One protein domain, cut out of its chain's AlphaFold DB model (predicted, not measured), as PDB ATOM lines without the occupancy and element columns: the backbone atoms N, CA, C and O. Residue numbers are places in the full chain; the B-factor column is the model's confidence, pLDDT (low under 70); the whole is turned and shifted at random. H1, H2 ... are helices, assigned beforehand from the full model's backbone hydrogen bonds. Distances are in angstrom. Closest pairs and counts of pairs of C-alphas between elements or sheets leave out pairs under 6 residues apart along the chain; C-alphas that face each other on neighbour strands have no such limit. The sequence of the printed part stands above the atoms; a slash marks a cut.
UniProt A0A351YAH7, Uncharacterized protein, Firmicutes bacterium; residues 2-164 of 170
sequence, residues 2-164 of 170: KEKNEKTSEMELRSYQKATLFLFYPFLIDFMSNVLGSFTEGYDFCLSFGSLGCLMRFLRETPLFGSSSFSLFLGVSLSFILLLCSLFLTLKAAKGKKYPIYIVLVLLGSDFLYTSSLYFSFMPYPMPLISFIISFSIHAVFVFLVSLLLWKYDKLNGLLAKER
ATOM      1  N   LYS A   2     -16.411   4.594  65.121       57.81
ATOM      2  CA  LYS A   2     -16.801   4.002  63.817       57.81
ATOM      3  C   LYS A   2     -15.863   4.366  62.647       57.81
ATOM      4  O   LYS A   2     -15.348   3.488  61.971       57.81
ATOM      5  N   GLU A   3     -15.538   5.652  62.512       59.97
ATOM      6  CA  GLU A   3     -14.683   6.195  61.439       59.97
ATOM      7  C   GLU A   3     -13.220   5.705  61.489       59.97
ATOM      8  O   GLU A   3     -12.540   5.598  60.469       59.97
ATOM      9  N   LYS A   4     -12.724   5.375  62.693       61.84
ATOM     10  CA  LYS A   4     -11.365   4.847  62.891       61.84
ATOM     11  C   LYS A   4     -11.271   3.388  62.429       61.84
ATOM     12  O   LYS A   4     -10.280   3.040  61.799       61.84
ATOM     13  N   ASN A   5     -12.306   2.577  62.676       63.56
ATOM     14  CA  ASN A   5     -12.360   1.178  62.230       63.56
ATOM     15  C   ASN A   5     -12.490   1.057  60.703       63.56
ATOM     16  O   ASN A   5     -11.820   0.221  60.104       63.56
ATOM     17  N   GLU A   6     -13.277   1.921  60.054       62.69
ATOM     18  CA  GLU A   6     -13.446   1.882  58.591       62.69
ATOM     19  C   GLU A   6     -12.143   2.186  57.839       62.69
ATOM     20  O   GLU A   6     -11.788   1.461  56.908       62.69
ATOM     21  N   LYS A   7     -11.366   3.180  58.297       71.25
ATOM     22  CA  LYS A   7     -10.043   3.477  57.718       71.25
ATOM     23  C   LYS A   7      -9.046   2.327  57.884       71.25
ATOM     24  O   LYS A   7      -8.257   2.074  56.975       71.25
ATOM     25  N   THR A   8      -9.064   1.626  59.021       73.19
ATOM     26  CA  THR A   8      -8.179   0.471  59.255       73.19
ATOM     27  C   THR A   8      -8.543  -0.704  58.344       73.19
ATOM     28  O   THR A   8      -7.660  -1.267  57.700       73.19
ATOM     29  N   SER A   9      -9.836  -1.004  58.207       70.00
ATOM     30  CA  SER A   9     -10.358  -2.074  57.344       70.00
ATOM     31  C   SER A   9     -10.017  -1.849  55.860       70.00
ATOM     32  O   SER A   9      -9.556  -2.760  55.168       70.00
ATOM     33  N   GLU A  10     -10.137  -0.610  55.367       75.94
ATOM     34  CA  GLU A  10      -9.802  -0.276  53.976       75.94
ATOM     35  C   GLU A  10      -8.290  -0.357  53.692       75.94
ATOM     36  O   GLU A  10      -7.868  -0.866  52.647       75.94
ATOM     37  N   MET A  11      -7.450   0.098  54.631       80.19
ATOM     38  CA  MET A  11      -5.993  -0.040  54.527       80.19
ATOM     39  C   MET A  11      -5.552  -1.508  54.495       80.19
ATOM     40  O   MET A  11      -4.706  -1.875  53.671       80.19
ATOM     41  N   GLU A  12      -6.124  -2.350  55.358       77.88
ATOM     42  CA  GLU A  12      -5.819  -3.782  55.388       77.88
ATOM     43  C   GLU A  12      -6.242  -4.478  54.088       77.88
ATOM     44  O   GLU A  12      -5.464  -5.256  53.528       77.88
ATOM     45  N   LEU A  13      -7.414  -4.136  53.543       76.06
ATOM     46  CA  LEU A  13      -7.892  -4.673  52.268       76.06
ATOM     47  C   LEU A  13      -6.951  -4.324  51.104       76.06
ATOM     48  O   LEU A  13      -6.602  -5.196  50.306       76.06
ATOM     49  N   ARG A  14      -6.490  -3.069  51.018       81.06
ATOM     50  CA  ARG A  14      -5.542  -2.638  49.973       81.06
ATOM     51  C   ARG A  14      -4.188  -3.332  50.106       81.06
ATOM     52  O   ARG A  14      -3.604  -3.728  49.098       81.06
ATOM     53  N   SER A  15      -3.680  -3.483  51.331       82.19
ATOM     54  CA  SER A  15      -2.441  -4.229  51.591       82.19
ATOM     55  C   SER A  15      -2.574  -5.683  51.129       82.19
ATOM     56  O   SER A  15      -1.691  -6.211  50.452       82.19
ATOM     57  N   TYR A  16      -3.728  -6.293  51.403       80.62
ATOM     58  CA  TYR A  16      -4.028  -7.659  51.014       80.62
ATOM     59  C   TYR A  16      -4.079  -7.845  49.492       80.62
ATOM     60  O   TYR A  16      -3.417  -8.727  48.946       80.62
ATOM     61  N   GLN A  17      -4.802  -6.978  48.782       82.69
ATOM     62  CA  GLN A  17      -4.882  -7.013  47.319       82.69
ATOM     63  C   GLN A  17      -3.503  -6.874  46.669       82.69
ATOM     64  O   GLN A  17      -3.185  -7.622  45.748       82.69
ATOM     65  N   LYS A  18      -2.645  -5.991  47.193       85.38
ATOM     66  CA  LYS A  18      -1.251  -5.887  46.738       85.38
ATOM     67  C   LYS A  18      -0.475  -7.177  46.995       85.38
ATOM     68  O   LYS A  18       0.248  -7.632  46.118       85.38
ATOM     69  N   ALA A  19      -0.662  -7.797  48.157       86.50
ATOM     70  CA  ALA A  19       0.002  -9.051  48.494       86.50
ATOM     71  C   ALA A  19      -0.446 -10.227  47.604       86.50
ATOM     72  O   ALA A  19       0.335 -11.147  47.385       86.50
ATOM     73  N   THR A  20      -1.648 -10.202  47.016       87.38
ATOM     74  CA  THR A  20      -2.057 -11.257  46.065       87.38
ATOM     75  C   THR A  20      -1.227 -11.290  44.784       87.38
ATOM     76  O   THR A  20      -1.152 -12.344  44.162       87.38
ATOM     77  N   LEU A  21      -0.518 -10.207  44.437       87.62
ATOM     78  CA  LEU A  21       0.440 -10.207  43.325       87.62
ATOM     79  C   LEU A  21       1.570 -11.229  43.531       87.62
ATOM     80  O   LEU A  21       2.131 -11.711  42.549       87.62
ATOM     81  N   PHE A  22       1.855 -11.630  44.779       87.50
ATOM     82  CA  PHE A  22       2.829 -12.685  45.075       87.50
ATOM     83  C   PHE A  22       2.502 -14.032  44.417       87.50
ATOM     84  O   PHE A  22       3.414 -14.802  44.139       87.50
ATOM     85  N   LEU A  23       1.229 -14.290  44.099       89.94
ATOM     86  CA  LEU A  23       0.793 -15.505  43.402       89.94
ATOM     87  C   LEU A  23       1.288 -15.572  41.948       89.94
ATOM     88  O   LEU A  23       1.373 -16.660  41.383       89.94
ATOM     89  N   PHE A  24       1.601 -14.422  41.348       92.38
ATOM     90  CA  PHE A  24       1.971 -14.315  39.939       92.38
ATOM     91  C   PHE A  24       3.467 -14.549  39.692       92.38
ATOM     92  O   PHE A  24       3.840 -15.143  38.682       92.38
ATOM     93  N   TYR A  25       4.326 -14.127  40.625       91.31
ATOM     94  CA  TYR A  25       5.781 -14.151  40.441       91.31
ATOM     95  C   TYR A  25       6.401 -15.522  40.131       91.31
ATOM     96  O   TYR A  25       7.263 -15.541  39.257       91.31
ATOM     97  N   PRO A  26       6.002 -16.645  40.762       91.94
ATOM     98  CA  PRO A  26       6.589 -17.949  40.441       91.94
ATOM     99  C   PRO A  26       6.444 -18.290  38.954       91.94
ATOM    100  O   PRO A  26       7.408 -18.654  38.293       91.94
ATOM    101  N   PHE A  27       5.247 -18.072  38.408       94.19
ATOM    102  CA  PHE A  27       4.924 -18.352  37.008       94.19
ATOM    103  C   PHE A  27       5.587 -17.362  36.052       94.19
ATOM    104  O   PHE A  27       5.936 -17.715  34.929       94.19
ATOM    105  N   LEU A  28       5.769 -16.111  36.487       94.12
ATOM    106  CA  LEU A  28       6.501 -15.117  35.708       94.12
ATOM    107  C   LEU A  28       7.981 -15.489  35.588       94.12
ATOM    108  O   LEU A  28       8.546 -15.371  34.504       94.12
ATOM    109  N   ILE A  29       8.595 -15.942  36.683       92.12
ATOM    110  CA  ILE A  29       9.989 -16.393  36.696       92.12
ATOM    111  C   ILE A  29      10.156 -17.640  35.834       92.12
ATOM    112  O   ILE A  29      11.063 -17.662  35.008       92.12
ATOM    113  N   ASP A  30       9.257 -18.618  35.956       91.62
ATOM    114  CA  ASP A  30       9.241 -19.815  35.110       91.62
ATOM    115  C   ASP A  30       9.172 -19.450  33.617       91.62
ATOM    116  O   ASP A  30      10.031 -19.849  32.828       91.62
ATOM    117  N   PHE A  31       8.229 -18.586  33.229       93.62
ATOM    118  CA  PHE A  31       8.114 -18.116  31.847       93.62
ATOM    119  C   PHE A  31       9.379 -17.391  31.364       93.62
ATOM    120  O   PHE A  31       9.885 -17.700  30.285       93.62
ATOM    121  N   MET A  32       9.929 -16.469  32.161       92.50
ATOM    122  CA  MET A  32      11.174 -15.776  31.811       92.50
ATOM    123  C   MET A  32      12.357 -16.743  31.693       92.50
ATOM    124  O   MET A  32      13.166 -16.592  30.780       92.50
ATOM    125  N   SER A  33      12.439 -17.759  32.556       89.44
ATOM    126  CA  SER A  33      13.480 -18.788  32.496       89.44
ATOM    127  C   SER A  33      13.428 -19.560  31.183       89.44
ATOM    128  O   SER A  33      14.461 -19.765  30.552       89.44
ATOM    129  N   ASN A  34      12.232 -19.946  30.738       88.56
ATOM    130  CA  ASN A  34      12.028 -20.679  29.488       88.56
ATOM    131  C   ASN A  34      12.321 -19.818  28.250       88.56
ATOM    132  O   ASN A  34      12.933 -20.283  27.285       88.56
ATOM    133  N   VAL A  35      11.932 -18.539  28.280       89.31
ATOM    134  CA  VAL A  35      12.277 -17.581  27.220       89.31
ATOM    135  C   VAL A  35      13.793 -17.413  27.129       89.31
ATOM    136  O   VAL A  35      14.352 -17.526  26.043       89.31
ATOM    137  N   LEU A  36      14.477 -17.205  28.258       87.44
ATOM    138  CA  LEU A  36      15.936 -17.076  28.293       87.44
ATOM    139  C   LEU A  36      16.647 -18.375  27.894       87.44
ATOM    140  O   LEU A  36      17.644 -18.320  27.177       87.44
ATOM    141  N   GLY A  37      16.093 -19.532  28.260       82.62
ATOM    142  CA  GLY A  37      16.563 -20.847  27.819       82.62
ATOM    143  C   GLY A  37      16.544 -21.040  26.300       82.62
ATOM    144  O   GLY A  37      17.360 -21.782  25.762       82.62
ATOM    145  N   SER A  38      15.685 -20.301  25.587       80.06
ATOM    146  CA  SER A  38      15.667 -20.296  24.117       80.06
ATOM    147  C   SER A  38      16.863 -19.560  23.497       80.06
ATOM    148  O   SER A  38      17.159 -19.764  22.323       80.06
ATOM    149  N   PHE A  39      17.557 -18.717  24.271       82.75
ATOM    150  CA  PHE A  39      18.771 -18.006  23.852       82.75
ATOM    151  C   PHE A  39      20.042 -18.574  24.493       82.75
ATOM    152  O   PHE A  39      21.129 -18.411  23.949       82.75
ATOM    153  N   THR A  40      19.925 -19.197  25.668       79.69
ATOM    154  CA  THR A  40      21.036 -19.766  26.440       79.69
ATOM    155  C   THR A  40      20.651 -21.155  26.932       79.69
ATOM    156  O   THR A  40      19.920 -21.289  27.913       79.69
ATOM    157  N   GLU A  41      21.151 -22.194  26.261       71.12
ATOM    158  CA  GLU A  41      20.876 -23.575  26.661       71.12
ATOM    159  C   GLU A  41      21.286 -23.823  28.114       71.12
ATOM    160  O   GLU A  41      22.357 -23.401  28.553       71.12
ATOM    161  N   GLY A  42      20.440 -24.521  28.872       66.62
ATOM    162  CA  GLY A  42      20.724 -24.816  30.273       66.62
ATOM    163  C   GLY A  42      20.017 -23.870  31.247       66.62
ATOM    164  O   GLY A  42      19.781 -24.244  32.395       66.62
ATOM    165  N   TYR A  43      19.673 -22.652  30.807       70.69
ATOM    166  CA  TYR A  43      19.081 -21.630  31.673       70.69
ATOM    167  C   TYR A  43      17.625 -21.938  32.039       70.69
ATOM    168  O   TYR A  43      17.205 -21.706  33.172       70.69
ATOM    169  N   ASP A  44      16.879 -22.523  31.103       68.88
ATOM    170  CA  ASP A  44      15.535 -23.059  31.307       68.88
ATOM    171  C   ASP A  44      15.473 -23.997  32.513       68.88
ATOM    172  O   ASP A  44      14.515 -23.931  33.272       68.88
ATOM    173  N   PHE A  45      16.518 -24.781  32.782       69.56
ATOM    174  CA  PHE A  45      16.536 -25.721  33.906       69.56
ATOM    175  C   PHE A  45      16.819 -25.081  35.268       69.56
ATOM    176  O   PHE A  45      16.605 -25.732  36.281       69.56
ATOM    177  N   CYS A  46      17.318 -23.847  35.340       68.81
ATOM    178  CA  CYS A  46      17.731 -23.260  36.619       68.81
ATOM    179  C   CYS A  46      16.559 -22.699  37.434       68.81
ATOM    180  O   CYS A  46      16.585 -22.790  38.662       68.81
ATOM    181  N   LEU A  47      15.569 -22.095  36.768       78.56
ATOM    182  CA  LEU A  47      14.491 -21.342  37.422       78.56
ATOM    183  C   LEU A  47      13.077 -21.752  36.975       78.56
ATOM    184  O   LEU A  47      12.113 -21.166  37.466       78.56
ATOM    185  N   SER A  48      12.940 -22.730  36.074       85.31
ATOM    186  CA  SER A  48      11.633 -23.296  35.722       85.31
ATOM    187  C   SER A  48      11.096 -24.243  36.792       85.31
ATOM    188  O   SER A  48      11.831 -24.713  37.670       85.31
ATOM    189  N   PHE A  49       9.804 -24.546  36.688       86.75
ATOM    190  CA  PHE A  49       9.190 -25.634  37.442       86.75
ATOM    191  C   PHE A  49       9.885 -26.963  37.140       86.75
ATOM    192  O   PHE A  49      10.142 -27.300  35.978       86.75
ATOM    193  N   GLY A  50      10.147 -27.758  38.180       83.44
ATOM    194  CA  GLY A  50      10.891 -29.012  38.044       83.44
ATOM    195  C   GLY A  50      10.201 -30.002  37.102       83.44
ATOM    196  O   GLY A  50      10.862 -30.682  36.313       83.44
ATOM    197  N   SER A  51       8.866 -30.044  37.128       84.88
ATOM    198  CA  SER A  51       8.056 -30.854  36.207       84.88
ATOM    199  C   SER A  51       8.192 -30.420  34.743       84.88
ATOM    200  O   SER A  51       8.295 -31.272  33.856       84.88
ATOM    201  N   LEU A  52       8.249 -29.112  34.485       86.69
ATOM    202  CA  LEU A  52       8.391 -28.554  33.142       86.69
ATOM    203  C   LEU A  52       9.797 -28.815  32.584       86.69
ATOM    204  O   LEU A  52       9.933 -29.327  31.473       86.69
ATOM    205  N   GLY A  53      10.831 -28.554  33.390       80.94
ATOM    206  CA  GLY A  53      12.217 -28.841  33.028       80.94
ATOM    207  C   GLY A  53      12.440 -30.325  32.723       80.94
ATOM    208  O   GLY A  53      13.077 -30.668  31.726       80.94
ATOM    209  N   CYS A  54      11.853 -31.230  33.515       80.62
ATOM    210  CA  CYS A  54      11.945 -32.666  33.248       80.62
ATOM    211  C   CYS A  54      11.225 -33.067  31.950       80.62
ATOM    212  O   CYS A  54      11.761 -33.867  31.183       80.62
ATOM    213  N   LEU A  55      10.038 -32.513  31.679       84.12
ATOM    214  CA  LEU A  55       9.301 -32.764  30.437       84.12
ATOM    215  C   LEU A  55      10.095 -32.304  29.207       84.12
ATOM    216  O   LEU A  55      10.206 -33.045  28.232       84.12
ATOM    217  N   MET A  56      10.673 -31.104  29.258       81.44
ATOM    218  CA  MET A  56      11.504 -30.569  28.177       81.44
ATOM    219  C   MET A  56      12.736 -31.439  27.937       81.44
ATOM    220  O   MET A  56      13.023 -31.834  26.807       81.44
ATOM    221  N   ARG A  57      13.432 -31.820  29.011       78.62
ATOM    222  CA  ARG A  57      14.592 -32.707  28.912       78.62
ATOM    223  C   ARG A  57      14.220 -34.065  28.322       78.62
ATOM    224  O   ARG A  57      14.899 -34.539  27.420       78.62
ATOM    225  N   PHE A  58      13.101 -34.642  28.754       79.75
ATOM    226  CA  PHE A  58      12.579 -35.876  28.177       79.75
ATOM    227  C   PHE A  58      12.346 -35.740  26.667       79.75
ATOM    228  O   PHE A  58      12.827 -36.570  25.902       79.75
ATOM    229  N   LEU A  59      11.674 -34.683  26.211       80.25
ATOM    230  CA  LEU A  59      11.403 -34.482  24.782       80.25
ATOM    231  C   LEU A  59      12.678 -34.283  23.960       80.25
ATOM    232  O   LEU A  59      12.782 -34.824  22.862       80.25
ATOM    233  N   ARG A  60      13.653 -33.552  24.505       78.06
ATOM    234  CA  ARG A  60      14.951 -33.321  23.863       78.06
ATOM    235  C   ARG A  60      15.765 -34.608  23.721       78.06
ATOM    236  O   ARG A  60      16.395 -34.808  22.690       78.06
ATOM    237  N   GLU A  61      15.754 -35.464  24.738       77.31
ATOM    238  CA  GLU A  61      16.597 -36.664  24.790       77.31
ATOM    239  C   GLU A  61      15.905 -37.926  24.221       77.31
ATOM    240  O   GLU A  61      16.542 -38.966  24.060       77.31
ATOM    241  N   THR A  62      14.616 -37.855  23.856       76.56
ATOM    242  CA  THR A  62      13.886 -38.992  23.265       76.56
ATOM    243  C   THR A  62      14.034 -39.026  21.733       76.56
ATOM    244  O   THR A  62      13.689 -38.046  21.070       76.56
ATOM    245  N   PRO A  63      14.416 -40.167  21.118       65.00
ATOM    246  CA  PRO A  63      14.651 -40.274  19.668       65.00
ATOM    247  C   PRO A  63      13.454 -39.905  18.778       65.00
ATOM    248  O   PRO A  63      13.635 -39.461  17.650       65.00
ATOM    249  N   LEU A  64      12.225 -40.077  19.281       64.38
ATOM    250  CA  LEU A  64      10.979 -39.767  18.568       64.38
ATOM    251  C   LEU A  64      10.668 -38.260  18.497       64.38
ATOM    252  O   LEU A  64       9.896 -37.844  17.638       64.38
ATOM    253  N   PHE A  65      11.254 -37.449  19.386       61.16
ATOM    254  CA  PHE A  65      10.938 -36.024  19.559       61.16
ATOM    255  C   PHE A  65      12.181 -35.122  19.615       61.16
ATOM    256  O   PHE A  65      12.045 -33.949  19.955       61.16
ATOM    257  N   GLY A  66      13.359 -35.648  19.249       60.88
ATOM    258  CA  GLY A  66      14.701 -35.073  19.451       60.88
ATOM    259  C   GLY A  66      15.033 -33.771  18.707       60.88
ATOM    260  O   GLY A  66      16.179 -33.533  18.335       60.88
ATOM    261  N   SER A  67      14.045 -32.912  18.468       72.12
ATOM    262  CA  SER A  67      14.234 -31.533  18.044       72.12
ATOM    263  C   SER A  67      14.295 -30.624  19.271       72.12
ATOM    264  O   SER A  67      13.276 -30.329  19.902       72.12
ATOM    265  N   SER A  68      15.491 -30.118  19.581       73.81
ATOM    266  CA  SER A  68      15.701 -29.099  20.622       73.81
ATOM    267  C   SER A  68      14.763 -27.897  20.471       73.81
ATOM    268  O   SER A  68      14.261 -27.382  21.468       73.81
ATOM    269  N   SER A  69      14.468 -27.485  19.235       81.12
ATOM    270  CA  SER A  69      13.572 -26.362  18.943       81.12
ATOM    271  C   SER A  69      12.121 -26.643  19.336       81.12
ATOM    272  O   SER A  69      11.434 -25.749  19.824       81.12
ATOM    273  N   PHE A  70      11.649 -27.883  19.161       83.19
ATOM    274  CA  PHE A  70      10.297 -28.275  19.564       83.19
ATOM    275  C   PHE A  70      10.143 -28.270  21.089       83.19
ATOM    276  O   PHE A  70       9.168 -27.725  21.603       83.19
ATOM    277  N   SER A  71      11.133 -28.804  21.811       83.31
ATOM    278  CA  SER A  71      11.153 -28.785  23.278       83.31
ATOM    279  C   SER A  71      11.115 -27.358  23.839       83.31
ATOM    280  O   SER A  71      10.332 -27.073  24.743       83.31
ATOM    281  N   LEU A  72      11.923 -26.450  23.285       82.88
ATOM    282  CA  LEU A  72      11.953 -25.042  23.698       82.88
ATOM    283  C   LEU A  72      10.625 -24.332  23.413       82.88
ATOM    284  O   LEU A  72      10.071 -23.673  24.294       82.88
ATOM    285  N   PHE A  73      10.070 -24.516  22.210       87.12
ATOM    286  CA  PHE A  73       8.767 -23.959  21.846       87.12
ATOM    287  C   PHE A  73       7.658 -24.436  22.792       87.12
ATOM    288  O   PHE A  73       6.828 -23.636  23.235       87.12
ATOM    289  N   LEU A  74       7.651 -25.729  23.127       88.06
ATOM    290  CA  LEU A  74       6.676 -26.296  24.048       88.06
ATOM    291  C   LEU A  74       6.847 -25.745  25.469       88.06
ATOM    292  O   LEU A  74       5.850 -25.358  26.077       88.06
ATOM    293  N   GLY A  75       8.082 -25.654  25.972       89.00
ATOM    294  CA  GLY A  75       8.388 -25.077  27.285       89.00
ATOM    295  C   GLY A  75       7.871 -23.647  27.423       89.00
ATOM    296  O   GLY A  75       7.105 -23.342  28.341       89.00
ATOM    297  N   VAL A  76       8.186 -22.785  26.450       90.69
ATOM    298  CA  VAL A  76       7.695 -21.397  26.404       90.69
ATOM    299  C   VAL A  76       6.166 -21.350  26.331       90.69
ATOM    300  O   VAL A  76       5.540 -20.576  27.058       90.69
ATOM    301  N   SER A  77       5.550 -22.194  25.498       92.88
ATOM    302  CA  SER A  77       4.093 -22.228  25.317       92.88
ATOM    303  C   SER A  77       3.359 -22.649  26.591       92.88
ATOM    304  O   SER A  77       2.404 -21.991  27.004       92.88
ATOM    305  N   LEU A  78       3.809 -23.722  27.244       93.06
ATOM    306  CA  LEU A  78       3.220 -24.214  28.489       93.06
ATOM    307  C   LEU A  78       3.408 -23.212  29.632       93.06
ATOM    308  O   LEU A  78       2.443 -22.912  30.337       93.06
ATOM    309  N   SER A  79       4.600 -22.628  29.762       94.25
ATOM    310  CA  SER A  79       4.877 -21.594  30.768       94.25
ATOM    311  C   SER A  79       3.994 -20.360  30.565       94.25
ATOM    312  O   SER A  79       3.461 -19.801  31.521       94.25
ATOM    313  N   PHE A  80       3.763 -19.956  29.311       95.38
ATOM    314  CA  PHE A  80       2.865 -18.848  28.987       95.38
ATOM    315  C   PHE A  80       1.407 -19.149  29.366       95.38
ATOM    316  O   PHE A  80       0.725 -18.298  29.939       95.38
ATOM    317  N   ILE A  81       0.924 -20.369  29.106       96.06
ATOM    318  CA  ILE A  81      -0.421 -20.794  29.521       96.06
ATOM    319  C   ILE A  81      -0.545 -20.748  31.048       96.06
ATOM    320  O   ILE A  81      -1.505 -20.178  31.572       96.06
ATOM    321  N   LEU A  82       0.442 -21.287  31.770       94.56
ATOM    322  CA  LEU A  82       0.470 -21.256  33.232       94.56
ATOM    323  C   LEU A  82       0.502 -19.819  33.773       94.56
ATOM    324  O   LEU A  82      -0.206 -19.510  34.737       94.56
ATOM    325  N   LEU A  83       1.241 -18.920  33.121       96.31
ATOM    326  CA  LEU A  83       1.274 -17.497  33.448       96.31
ATOM    327  C   LEU A  83      -0.112 -16.851  33.318       96.31
ATOM    328  O   LEU A  83      -0.566 -16.167  34.239       96.31
ATOM    329  N   LEU A  84      -0.822 -17.099  32.214       96.50
ATOM    330  CA  LEU A  84      -2.184 -16.593  32.009       96.50
ATOM    331  C   LEU A  84      -3.170 -17.164  33.036       96.50
ATOM    332  O   LEU A  84      -3.997 -16.426  33.586       96.50
ATOM    333  N   CYS A  85      -3.062 -18.458  33.349       95.94
ATOM    334  CA  CYS A  85      -3.839 -19.085  34.414       95.94
ATOM    335  C   CYS A  85      -3.565 -18.413  35.767       95.94
ATOM    336  O   CYS A  85      -4.508 -18.071  36.485       95.94
ATOM    337  N   SER A  86      -2.300 -18.155  36.099       94.44
ATOM    338  CA  SER A  86      -1.916 -17.478  37.338       94.44
ATOM    339  C   SER A  86      -2.427 -16.038  37.404       94.44
ATOM    340  O   SER A  86      -2.949 -15.618  38.442       94.44
ATOM    341  N   LEU A  87      -2.384 -15.287  36.298       95.88
ATOM    342  CA  LEU A  87      -2.980 -13.952  36.218       95.88
ATOM    343  C   LEU A  87      -4.473 -13.999  36.563       95.88
ATOM    344  O   LEU A  87      -4.953 -13.241  37.408       95.88
ATOM    345  N   PHE A  88      -5.211 -14.933  35.961       95.62
ATOM    346  CA  PHE A  88      -6.631 -15.114  36.244       95.62
ATOM    347  C   PHE A  88      -6.892 -15.478  37.713       95.62
ATOM    348  O   PHE A  88      -7.783 -14.900  38.346       95.62
ATOM    349  N   LEU A  89      -6.112 -16.404  38.278       94.31
ATOM    350  CA  LEU A  89      -6.215 -16.805  39.682       94.31
ATOM    351  C   LEU A  89      -5.911 -15.635  40.627       94.31
ATOM    352  O   LEU A  89      -6.659 -15.408  41.580       94.31
ATOM    353  N   THR A  90      -4.897 -14.833  40.313       93.06
ATOM    354  CA  THR A  90      -4.515 -13.629  41.062       93.06
ATOM    355  C   THR A  90      -5.643 -12.595  41.055       93.06
ATOM    356  O   THR A  90      -6.046 -12.106  42.110       93.06
ATOM    357  N   LEU A  91      -6.255 -12.334  39.895       93.12
ATOM    358  CA  LEU A  91      -7.418 -11.442  39.783       93.12
ATOM    359  C   LEU A  91      -8.624 -11.949  40.585       93.12
ATOM    360  O   LEU A  91      -9.380 -11.156  41.153       93.12
ATOM    361  N   LYS A  92      -8.837 -13.268  40.652       91.25
ATOM    362  CA  LYS A  92      -9.887 -13.858  41.498       91.25
ATOM    363  C   LYS A  92      -9.546 -13.727  42.985       91.25
ATOM    364  O   LYS A  92     -10.452 -13.417  43.760       91.25
ATOM    365  N   ALA A  93      -8.285 -13.909  43.376       88.62
ATOM    366  CA  ALA A  93      -7.827 -13.736  44.754       88.62
ATOM    367  C   ALA A  93      -7.982 -12.284  45.228       88.62
ATOM    368  O   ALA A  93      -8.515 -12.046  46.311       88.62
ATOM    369  N   ALA A  94      -7.642 -11.310  44.378       87.69
ATOM    370  CA  ALA A  94      -7.811  -9.880  44.650       87.69
ATOM    371  C   ALA A  94      -9.283  -9.466  44.868       87.69
ATOM    372  O   ALA A  94      -9.565  -8.496  45.572       87.69
ATOM    373  N   LYS A  95     -10.236 -10.230  44.311       86.00
ATOM    374  CA  LYS A  95     -11.687 -10.083  44.556       86.00
ATOM    375  C   LYS A  95     -12.160 -10.733  45.860       86.00
ATOM    376  O   LYS A  95     -13.361 -10.822  46.101       86.00
ATOM    377  N   GLY A  96     -11.240 -11.226  46.677       79.44
ATOM    378  CA  GLY A  96     -11.547 -11.837  47.957       79.44
ATOM    379  C   GLY A  96     -11.982 -13.307  47.875       79.44
ATOM    380  O   GLY A  96     -12.756 -13.792  48.705       79.44
ATOM    381  N   LYS A  97     -11.539 -14.039  46.849       85.31
ATOM    382  CA  LYS A  97     -11.795 -15.483  46.738       85.31
ATOM    383  C   LYS A  97     -10.582 -16.254  47.252       85.31
ATOM    384  O   LYS A  97      -9.468 -15.968  46.838       85.31
ATOM    385  N   LYS A  98     -10.799 -17.256  48.113       85.25
ATOM    386  CA  LYS A  98      -9.710 -18.056  48.710       85.25
ATOM    387  C   LYS A  98      -9.216 -19.203  47.830       85.25
ATOM    388  O   LYS A  98      -8.023 -19.474  47.808       85.25
ATOM    389  N   TYR A  99     -10.117 -19.864  47.094       89.81
ATOM    390  CA  TYR A  99      -9.777 -21.021  46.249       89.81
ATOM    391  C   TYR A  99      -8.583 -20.798  45.297       89.81
ATOM    392  O   TYR A  99      -7.814 -21.738  45.135       89.81
ATOM    393  N   PRO A 100      -8.352 -19.605  44.705       92.00
ATOM    394  CA  PRO A 100      -7.201 -19.408  43.832       92.00
ATOM    395  C   PRO A 100      -5.866 -19.554  44.568       92.00
ATOM    396  O   PRO A 100      -4.925 -20.097  44.005       92.00
ATOM    397  N   ILE A 101      -5.800 -19.127  45.832       91.31
ATOM    398  CA  ILE A 101      -4.596 -19.250  46.663       91.31
ATOM    399  C   ILE A 101      -4.326 -20.724  46.964       91.31
ATOM    400  O   ILE A 101      -3.190 -21.163  46.850       91.31
ATOM    401  N   TYR A 102      -5.372 -21.501  47.276       92.69
ATOM    402  CA  TYR A 102      -5.251 -22.949  47.471       92.69
ATOM    403  C   TYR A 102      -4.768 -23.665  46.206       92.69
ATOM    404  O   TYR A 102      -3.874 -24.496  46.296       92.69
ATOM    405  N   ILE A 103      -5.314 -23.323  45.033       94.19
ATOM    406  CA  ILE A 103      -4.884 -23.913  43.755       94.19
ATOM    407  C   ILE A 103      -3.397 -23.638  43.511       94.19
ATOM    408  O   ILE A 103      -2.647 -24.567  43.231       94.19
ATOM    409  N   VAL A 104      -2.961 -22.381  43.657       93.62
ATOM    410  CA  VAL A 104      -1.548 -22.011  43.479       93.62
ATOM    411  C   VAL A 104      -0.666 -22.726  44.501       93.62
ATOM    412  O   VAL A 104       0.370 -23.263  44.131       93.62
ATOM    413  N   LEU A 105      -1.084 -22.791  45.766       94.12
ATOM    414  CA  LEU A 105      -0.330 -23.479  46.810       94.12
ATOM    415  C   LEU A 105      -0.172 -24.976  46.517       94.12
ATOM    416  O   LEU A 105       0.916 -25.511  46.697       94.12
ATOM    417  N   VAL A 106      -1.228 -25.645  46.049       94.62
ATOM    418  CA  VAL A 106      -1.178 -27.066  45.676       94.62
ATOM    419  C   VAL A 106      -0.268 -27.282  44.471       94.62
ATOM    420  O   VAL A 106       0.533 -28.211  44.497       94.62
ATOM    421  N   LEU A 107      -0.345 -26.425  43.448       93.56
ATOM    422  CA  LEU A 107       0.526 -26.505  42.271       93.56
ATOM    423  C   LEU A 107       2.001 -26.354  42.659       93.56
ATOM    424  O   LEU A 107       2.797 -27.248  42.389       93.56
ATOM    425  N   LEU A 108       2.344 -25.268  43.360       93.19
ATOM    426  CA  LEU A 108       3.716 -24.999  43.794       93.19
ATOM    427  C   LEU A 108       4.218 -26.045  44.790       93.19
ATOM    428  O   LEU A 108       5.366 -26.463  44.714       93.19
ATOM    429  N   GLY A 109       3.365 -26.483  45.719       92.62
ATOM    430  CA  GLY A 109       3.707 -27.511  46.698       92.62
ATOM    431  C   GLY A 109       3.969 -28.866  46.043       92.62
ATOM    432  O   GLY A 109       4.935 -29.537  46.396       92.62
ATOM    433  N   SER A 110       3.156 -29.250  45.055       91.81
ATOM    434  CA  SER A 110       3.352 -30.495  44.303       91.81
ATOM    435  C   SER A 110       4.636 -30.451  43.478       91.81
ATOM    436  O   SER A 110       5.408 -31.408  43.507       91.81
ATOM    437  N   ASP A 111       4.903 -29.333  42.796       90.31
ATOM    438  CA  ASP A 111       6.129 -29.167  42.012       90.31
ATOM    439  C   ASP A 111       7.382 -29.089  42.899       90.31
ATOM    440  O   ASP A 111       8.417 -29.665  42.573       90.31
ATOM    441  N   PHE A 112       7.282 -28.480  44.083       89.38
ATOM    442  CA  PHE A 112       8.352 -28.476  45.082       89.38
ATOM    443  C   PHE A 112       8.683 -29.889  45.591       89.38
ATOM    444  O   PHE A 112       9.857 -30.267  45.667       89.38
ATOM    445  N   LEU A 113       7.666 -30.699  45.907       88.81
ATOM    446  CA  LEU A 113       7.855 -32.102  46.294       88.81
ATOM    447  C   LEU A 113       8.463 -32.922  45.150       88.81
ATOM    448  O   LEU A 113       9.375 -33.718  45.376       88.81
ATOM    449  N   TYR A 114       8.008 -32.691  43.917       86.06
ATOM    450  CA  TYR A 114       8.571 -33.326  42.731       86.06
ATOM    451  C   TYR A 114      10.043 -32.945  42.529       86.06
ATOM    452  O   TYR A 114      10.892 -33.826  42.419       86.06
ATOM    453  N   THR A 115      10.372 -31.655  42.596       83.12
ATOM    454  CA  THR A 115      11.747 -31.140  42.499       83.12
ATOM    455  C   THR A 115      12.645 -31.761  43.565       83.12
ATOM    456  O   THR A 115      13.751 -32.198  43.262       83.12
ATOM    457  N   SER A 116      12.145 -31.899  44.797       80.06
ATOM    458  CA  SER A 116      12.859 -32.581  45.884       80.06
ATOM    459  C   SER A 116      13.204 -34.031  45.525       80.06
ATOM    460  O   SER A 116      14.294 -34.501  45.837       80.06
ATOM    461  N   SER A 117      12.308 -34.736  44.829       78.19
ATOM    462  CA  SER A 117      12.545 -36.115  44.390       78.19
ATOM    463  C   SER A 117      13.569 -36.230  43.253       78.19
ATOM    464  O   SER A 117      14.250 -37.250  43.163       78.19
ATOM    465  N   LEU A 118      13.746 -35.194  42.421       72.75
ATOM    466  CA  LEU A 118      14.675 -35.212  41.279       72.75
ATOM    467  C   LEU A 118      16.155 -35.278  41.687       72.75
ATOM    468  O   LEU A 118      16.977 -35.733  40.899       72.75
ATOM    469  N   TYR A 119      16.504 -34.858  42.908       64.69
ATOM    470  CA  TYR A 119      17.872 -34.977  43.428       64.69
ATOM    471  C   TYR A 119      18.181 -36.371  43.996       64.69
ATOM    472  O   TYR A 119      19.297 -36.863  43.860       64.69
ATOM    473  N   PHE A 120      17.194 -37.020  44.620       60.22
ATOM    474  CA  PHE A 120      17.375 -38.304  45.313       60.22
ATOM    475  C   PHE A 120      17.022 -39.536  44.463       60.22
ATOM    476  O   PHE A 120      17.155 -40.662  44.939       60.22
ATOM    477  N   SER A 121      16.539 -39.355  43.233       58.41
ATOM    478  CA  SER A 121      16.031 -40.445  42.394       58.41
ATOM    479  C   SER A 121      17.033 -40.917  41.337       58.41
ATOM    480  O   SER A 121      17.819 -40.140  40.805       58.41
ATOM    481  N   PHE A 122      16.925 -42.195  40.952       52.19
ATOM    482  CA  PHE A 122      17.539 -42.775  39.744       52.19
ATOM    483  C   PHE A 122      16.840 -42.309  38.452       52.19
ATOM    484  O   PHE A 122      16.736 -43.064  37.485       52.19
ATOM    485  N   MET A 123      16.280 -41.096  38.444       55.66
ATOM    486  CA  MET A 123      15.692 -40.532  37.234       55.66
ATOM    487  C   MET A 123      16.777 -40.469  36.153       55.66
ATOM    488  O   MET A 123      17.931 -40.176  36.473       55.66
ATOM    489  N   PRO A 124      16.434 -40.709  34.877       51.47
ATOM    490  CA  PRO A 124      17.414 -40.759  33.789       51.47
ATOM    491  C   PRO A 124      18.212 -39.453  33.637       51.47
ATOM    492  O   PRO A 124      19.276 -39.443  33.025       51.47
ATOM    493  N   TYR A 125      17.723 -38.363  34.238       61.50
ATOM    494  CA  TYR A 125      18.178 -37.000  34.027       61.50
ATOM    495  C   TYR A 125      18.303 -36.205  35.338       61.50
ATOM    496  O   TYR A 125      17.537 -35.262  35.558       61.50
ATOM    497  N   PRO A 126      19.269 -36.540  36.214       63.72
ATOM    498  CA  PRO A 126      19.488 -35.804  37.453       63.72
ATOM    499  C   PRO A 126      19.892 -34.353  37.161       63.72
ATOM    500  O   PRO A 126      20.583 -34.050  36.178       63.72
ATOM    501  N   MET A 127      19.427 -33.446  38.014       70.69
ATOM    502  CA  MET A 127      19.738 -32.022  37.944       70.69
ATOM    503  C   MET A 127      21.123 -31.756  38.557       70.69
ATOM    504  O   MET A 127      21.435 -32.341  39.599       70.69
ATOM    505  N   PRO A 128      21.958 -30.869  37.977       74.69
ATOM    506  CA  PRO A 128      23.205 -30.460  38.615       74.69
ATOM    507  C   PRO A 128      22.946 -29.926  40.027       74.69
ATOM    508  O   PRO A 128      22.004 -29.163  40.232       74.69
ATOM    509  N   LEU A 129      23.806 -30.283  40.988       78.31
ATOM    510  CA  LEU A 129      23.635 -29.929  42.405       78.31
ATOM    511  C   LEU A 129      23.386 -28.427  42.615       78.31
ATOM    512  O   LEU A 129      22.505 -28.048  43.379       78.31
ATOM    513  N   ILE A 130      24.137 -27.572  41.919       79.62
ATOM    514  CA  ILE A 130      24.011 -26.112  42.035       79.62
ATOM    515  C   ILE A 130      22.635 -25.645  41.543       79.62
ATOM    516  O   ILE A 130      21.957 -24.899  42.246       79.62
ATOM    517  N   SER A 131      22.197 -26.113  40.372       77.88
ATOM    518  CA  SER A 131      20.879 -25.782  39.825       77.88
ATOM    519  C   SER A 131      19.764 -26.287  40.739       77.88
ATOM    520  O   SER A 131      18.828 -25.542  41.014       77.88
ATOM    521  N   PHE A 132      19.898 -27.503  41.283       82.56
ATOM    522  CA  PHE A 132      18.956 -28.052  42.259       82.56
ATOM    523  C   PHE A 132      18.848 -27.172  43.503       82.56
ATOM    524  O   PHE A 132      17.742 -26.801  43.878       82.56
ATOM    525  N   ILE A 133      19.974 -26.787  44.113       84.12
ATOM    526  CA  ILE A 133      19.980 -25.926  45.304       84.12
ATOM    527  C   ILE A 133      19.272 -24.597  45.016       84.12
ATOM    528  O   ILE A 133      18.455 -24.154  45.826       84.12
ATOM    529  N   ILE A 134      19.558 -23.970  43.869       84.06
ATOM    530  CA  ILE A 134      18.938 -22.700  43.465       84.06
ATOM    531  C   ILE A 134      17.428 -22.880  43.271       84.06
ATOM    532  O   ILE A 134      16.644 -22.165  43.901       84.06
ATOM    533  N   SER A 135      17.017 -23.854  42.455       83.00
ATOM    534  CA  SER A 135      15.606 -24.113  42.158       83.00
ATOM    535  C   SER A 135      14.827 -24.480  43.424       83.00
ATOM    536  O   SER A 135      13.805 -23.857  43.721       83.00
ATOM    537  N   PHE A 136      15.348 -25.399  44.241       86.88
ATOM    538  CA  PHE A 136      14.744 -25.805  45.509       86.88
ATOM    539  C   PHE A 136      14.548 -24.616  46.452       86.88
ATOM    540  O   PHE A 136      13.458 -24.433  46.997       86.88
ATOM    541  N   SER A 137      15.577 -23.780  46.620       89.50
ATOM    542  CA  SER A 137      15.519 -22.619  47.517       89.50
ATOM    543  C   SER A 137      14.447 -21.622  47.079       89.50
ATOM    544  O   SER A 137      13.680 -21.126  47.904       89.50
ATOM    545  N   ILE A 138      14.352 -21.353  45.776       87.69
ATOM    546  CA  ILE A 138      13.373 -20.414  45.217       87.69
ATOM    547  C   ILE A 138      11.946 -20.949  45.367       87.69
ATOM    548  O   ILE A 138      11.066 -20.229  45.847       87.69
ATOM    549  N   HIS A 139      11.713 -22.219  45.032       87.94
ATOM    550  CA  HIS A 139      10.398 -22.843  45.182       87.94
ATOM    551  C   HIS A 139       9.973 -22.921  46.656       87.94
ATOM    552  O   HIS A 139       8.824 -22.607  46.970       87.94
ATOM    553  N   ALA A 140      10.897 -23.230  47.575       90.81
ATOM    554  CA  ALA A 140      10.637 -23.204  49.014       90.81
ATOM    555  C   ALA A 140      10.186 -21.813  49.489       90.81
ATOM    556  O   ALA A 140       9.196 -21.692  50.216       90.81
ATOM    557  N   VAL A 141      10.868 -20.752  49.040       92.44
ATOM    558  CA  VAL A 141      10.491 -19.365  49.351       92.44
ATOM    559  C   VAL A 141       9.098 -19.046  48.809       92.44
ATOM    560  O   VAL A 141       8.283 -18.476  49.536       92.44
ATOM    561  N   PHE A 142       8.772 -19.440  47.577       91.19
ATOM    562  CA  PHE A 142       7.445 -19.184  47.020       91.19
ATOM    563  C   PHE A 142       6.334 -19.944  47.739       91.19
ATOM    564  O   PHE A 142       5.321 -19.336  48.089       91.19
ATOM    565  N   VAL A 143       6.527 -21.230  48.035       92.12
ATOM    566  CA  VAL A 143       5.571 -22.016  48.829       92.12
ATOM    567  C   VAL A 143       5.354 -21.366  50.198       92.12
ATOM    568  O   VAL A 143       4.209 -21.204  50.632       92.12
ATOM    569  N   PHE A 144       6.428 -20.917  50.855       93.25
ATOM    570  CA  PHE A 144       6.345 -20.210  52.131       93.25
ATOM    571  C   PHE A 144       5.566 -18.889  52.018       93.25
ATOM    572  O   PHE A 144       4.644 -18.648  52.800       93.25
ATOM    573  N   LEU A 145       5.877 -18.049  51.026       91.50
ATOM    574  CA  LEU A 145       5.206 -16.762  50.815       91.50
ATOM    575  C   LEU A 145       3.713 -16.930  50.501       91.50
ATOM    576  O   LEU A 145       2.889 -16.197  51.051       91.50
ATOM    577  N   VAL A 146       3.346 -17.906  49.665       90.94
ATOM    578  CA  VAL A 146       1.941 -18.201  49.337       90.94
ATOM    579  C   VAL A 146       1.195 -18.752  50.556       90.94
ATOM    580  O   VAL A 146       0.061 -18.347  50.816       90.94
ATOM    581  N   SER A 147       1.841 -19.594  51.364       91.19
ATOM    582  CA  SER A 147       1.276 -20.081  52.632       91.19
ATOM    583  C   SER A 147       1.034 -18.935  53.622       91.19
ATOM    584  O   SER A 147      -0.026 -18.842  54.243       91.19
ATOM    585  N   LEU A 148       1.983 -18.003  53.730       90.44
ATOM    586  CA  LEU A 148       1.856 -16.819  54.578       90.44
ATOM    587  C   LEU A 148       0.754 -15.870  54.079       90.44
ATOM    588  O   LEU A 148       0.022 -15.285  54.883       90.44
ATOM    589  N   LEU A 149       0.599 -15.735  52.761       88.19
ATOM    590  CA  LEU A 149      -0.491 -14.981  52.146       88.19
ATOM    591  C   LEU A 149      -1.858 -15.593  52.480       88.19
ATOM    592  O   LEU A 149      -2.792 -14.847  52.780       88.19
ATOM    593  N   LEU A 150      -1.970 -16.924  52.452       89.25
ATOM    594  CA  LEU A 150      -3.183 -17.647  52.829       89.25
ATOM    595  C   LEU A 150      -3.545 -17.400  54.299       89.25
ATOM    596  O   LEU A 150      -4.668 -17.001  54.601       89.25
ATOM    597  N   TRP A 151      -2.570 -17.527  55.202       87.75
ATOM    598  CA  TRP A 151      -2.770 -17.254  56.625       87.75
ATOM    599  C   TRP A 151      -3.239 -15.813  56.885       87.75
ATOM    600  O   TRP A 151      -4.190 -15.576  57.639       87.75
ATOM    601  N   LYS A 152      -2.627 -14.830  56.211       83.25
ATOM    602  CA  LYS A 152      -3.066 -13.426  56.280       83.25
ATOM    603  C   LYS A 152      -4.476 -13.233  55.718       83.25
ATOM    604  O   LYS A 152      -5.254 -12.483  56.310       83.25
ATOM    605  N   TYR A 153      -4.813 -13.920  54.622       82.31
ATOM    606  CA  TYR A 153      -6.158 -13.905  54.041       82.31
ATOM    607  C   TYR A 153      -7.186 -14.357  55.089       82.31
ATOM    608  O   TYR A 153      -8.217 -13.710  55.296       82.31
ATOM    609  N   ASP A 154      -6.916 -15.470  55.772       84.44
ATOM    610  CA  ASP A 154      -7.831 -16.043  56.759       84.44
ATOM    611  C   ASP A 154      -8.086 -15.102  57.935       84.44
ATOM    612  O   ASP A 154      -9.243 -14.913  58.331       84.44
ATOM    613  N   LYS A 155      -7.034 -14.443  58.435       81.50
ATOM    614  CA  LYS A 155      -7.144 -13.448  59.507       81.50
ATOM    615  C   LYS A 155      -8.031 -12.266  59.103       81.50
ATOM    616  O   LYS A 155      -8.929 -11.899  59.862       81.50
ATOM    617  N   LEU A 156      -7.831 -11.716  57.903       78.12
ATOM    618  CA  LEU A 156      -8.612 -10.584  57.390       78.12
ATOM    619  C   LEU A 156     -10.095 -10.940  57.229       78.12
ATOM    620  O   LEU A 156     -10.975 -10.196  57.654       78.12
ATOM    621  N   ASN A 157     -10.390 -12.117  56.677       77.62
ATOM    622  CA  ASN A 157     -11.769 -12.584  56.560       77.62
ATOM    623  C   ASN A 157     -12.446 -12.754  57.928       77.62
ATOM    624  O   ASN A 157     -13.647 -12.505  58.049       77.62
ATOM    625  N   GLY A 158     -11.691 -13.164  58.950       79.88
ATOM    626  CA  GLY A 158     -12.171 -13.222  60.328       79.88
ATOM    627  C   GLY A 158     -12.544 -11.842  60.879       79.88
ATOM    628  O   GLY A 158     -13.587 -11.707  61.519       79.88
ATOM    629  N   LEU A 159     -11.740 -10.813  60.594       75.00
ATOM    630  CA  LEU A 159     -12.019  -9.426  60.987       75.00
ATOM    631  C   LEU A 159     -13.261  -8.875  60.273       75.00
ATOM    632  O   LEU A 159     -14.196  -8.421  60.931       75.00
ATOM    633  N   LEU A 160     -13.343  -9.025  58.947       74.19
ATOM    634  CA  LEU A 160     -14.499  -8.579  58.156       74.19
ATOM    635  C   LEU A 160     -15.806  -9.265  58.586       74.19
ATOM    636  O   LEU A 160     -16.874  -8.652  58.577       74.19
ATOM    637  N   ALA A 161     -15.744 -10.541  58.979       80.06
ATOM    638  CA  ALA A 161     -16.905 -11.256  59.500       80.06
ATOM    639  C   ALA A 161     -17.386 -10.693  60.849       80.06
ATOM    640  O   ALA A 161     -18.595 -10.641  61.079       80.06
ATOM    641  N   LYS A 162     -16.469 -10.253  61.724       77.50
ATOM    642  CA  LYS A 162     -16.811  -9.599  62.999       77.50
ATOM    643  C   LYS A 162     -17.476  -8.242  62.765       77.50
ATOM    644  O   LYS A 162     -18.578  -8.029  63.258       77.50
ATOM    645  N   GLU A 163     -16.898  -7.400  61.910       75.38
ATOM    646  CA  GLU A 163     -17.470  -6.084  61.579       75.38
ATOM    647  C   GLU A 163     -18.882  -6.181  60.976       75.38
ATOM    648  O   GLU A 163     -19.753  -5.358  61.255       75.38
ATOM    649  N   ARG A 164     -19.139  -7.195  60.137       77.81
ATOM    650  CA  ARG A 164     -20.480  -7.437  59.573       77.81
ATOM    651  C   ARG A 164     -21.499  -7.860  60.629       77.81
ATOM    652  O   ARG A 164     -22.676  -7.554  60.462       77.81
TER     653      ARG A 164
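Overview. This is residues 2 to 164 of the 170 residues of an uncharacterized protein of Firmicutes bacterium (UniProt A0A351YAH7). This is a long, loose rod of helices running mostly lengthwise, in which H1, H5, H6 and H7 form an up-and-down bundle, each running against the one before it. H2 follows H1 along the rod with H5 beside it, H6 and H7 lie side by side, and the short H3 and H4 sit in the half away from residue 2. The 163 printed residues, all helix in class, have seven named helices, H1 to H7 in order, and no named strand. The radius of gyration of the C-alphas is 18.9 A; the spans are 69 by 29 by 22 A.

Arrangement. Start at H1, residues 2 to 23, whose residues 16 to 23 alone touch H5, residues 68 to 94; the closest C-alphas, Gln 17 and Ala 94, are 4.9 A apart. H2, residues 25 to 37, touches the hub H5 at a shallow tilt of 17 degrees, opposite ways, closest at C-alphas Phe 31 and Ser 79, 4.9 A. H3, residues 44 to 47, touches H2, closest at C-alphas Asp 44 and Gly 37, 4.3 A. H4, residues 50 to 61, forms a helical hairpin with H5, closest at C-alphas Met 56 and Ser 71, 5.2 A. H6, residues 99 to 120, and H7, residues 129 to 164, form another, at a shallow tilt of 22 degrees, closest at C-alphas Phe 112 and His 139, 6.0 A. Every O i to N i+4 pair is within hydrogen-bond range in H2, H4, H5 and H7, against 15 of 18 in H1 and 16 of 18 in H6; H3 is too short for one.

Along the chain. Find C-alpha 2 at (-16.801, 4.002, 63.817); H1 runs 33.3 A from there. H5 spans 38.7 A, H6 32.2 A, and H7 52.4 A, ending at C-alpha 164, (-20.480, -7.437, 59.573).

Size, cuts and confidence. The farthest C-alphas, Lys 2 and Pro 63, are 70.0 A apart. The printed part has no cut and no long link. Look for pLDDT under 70 at residues 2 to 6, 42, 44 to 46, 63 to 66 and 119 to 126.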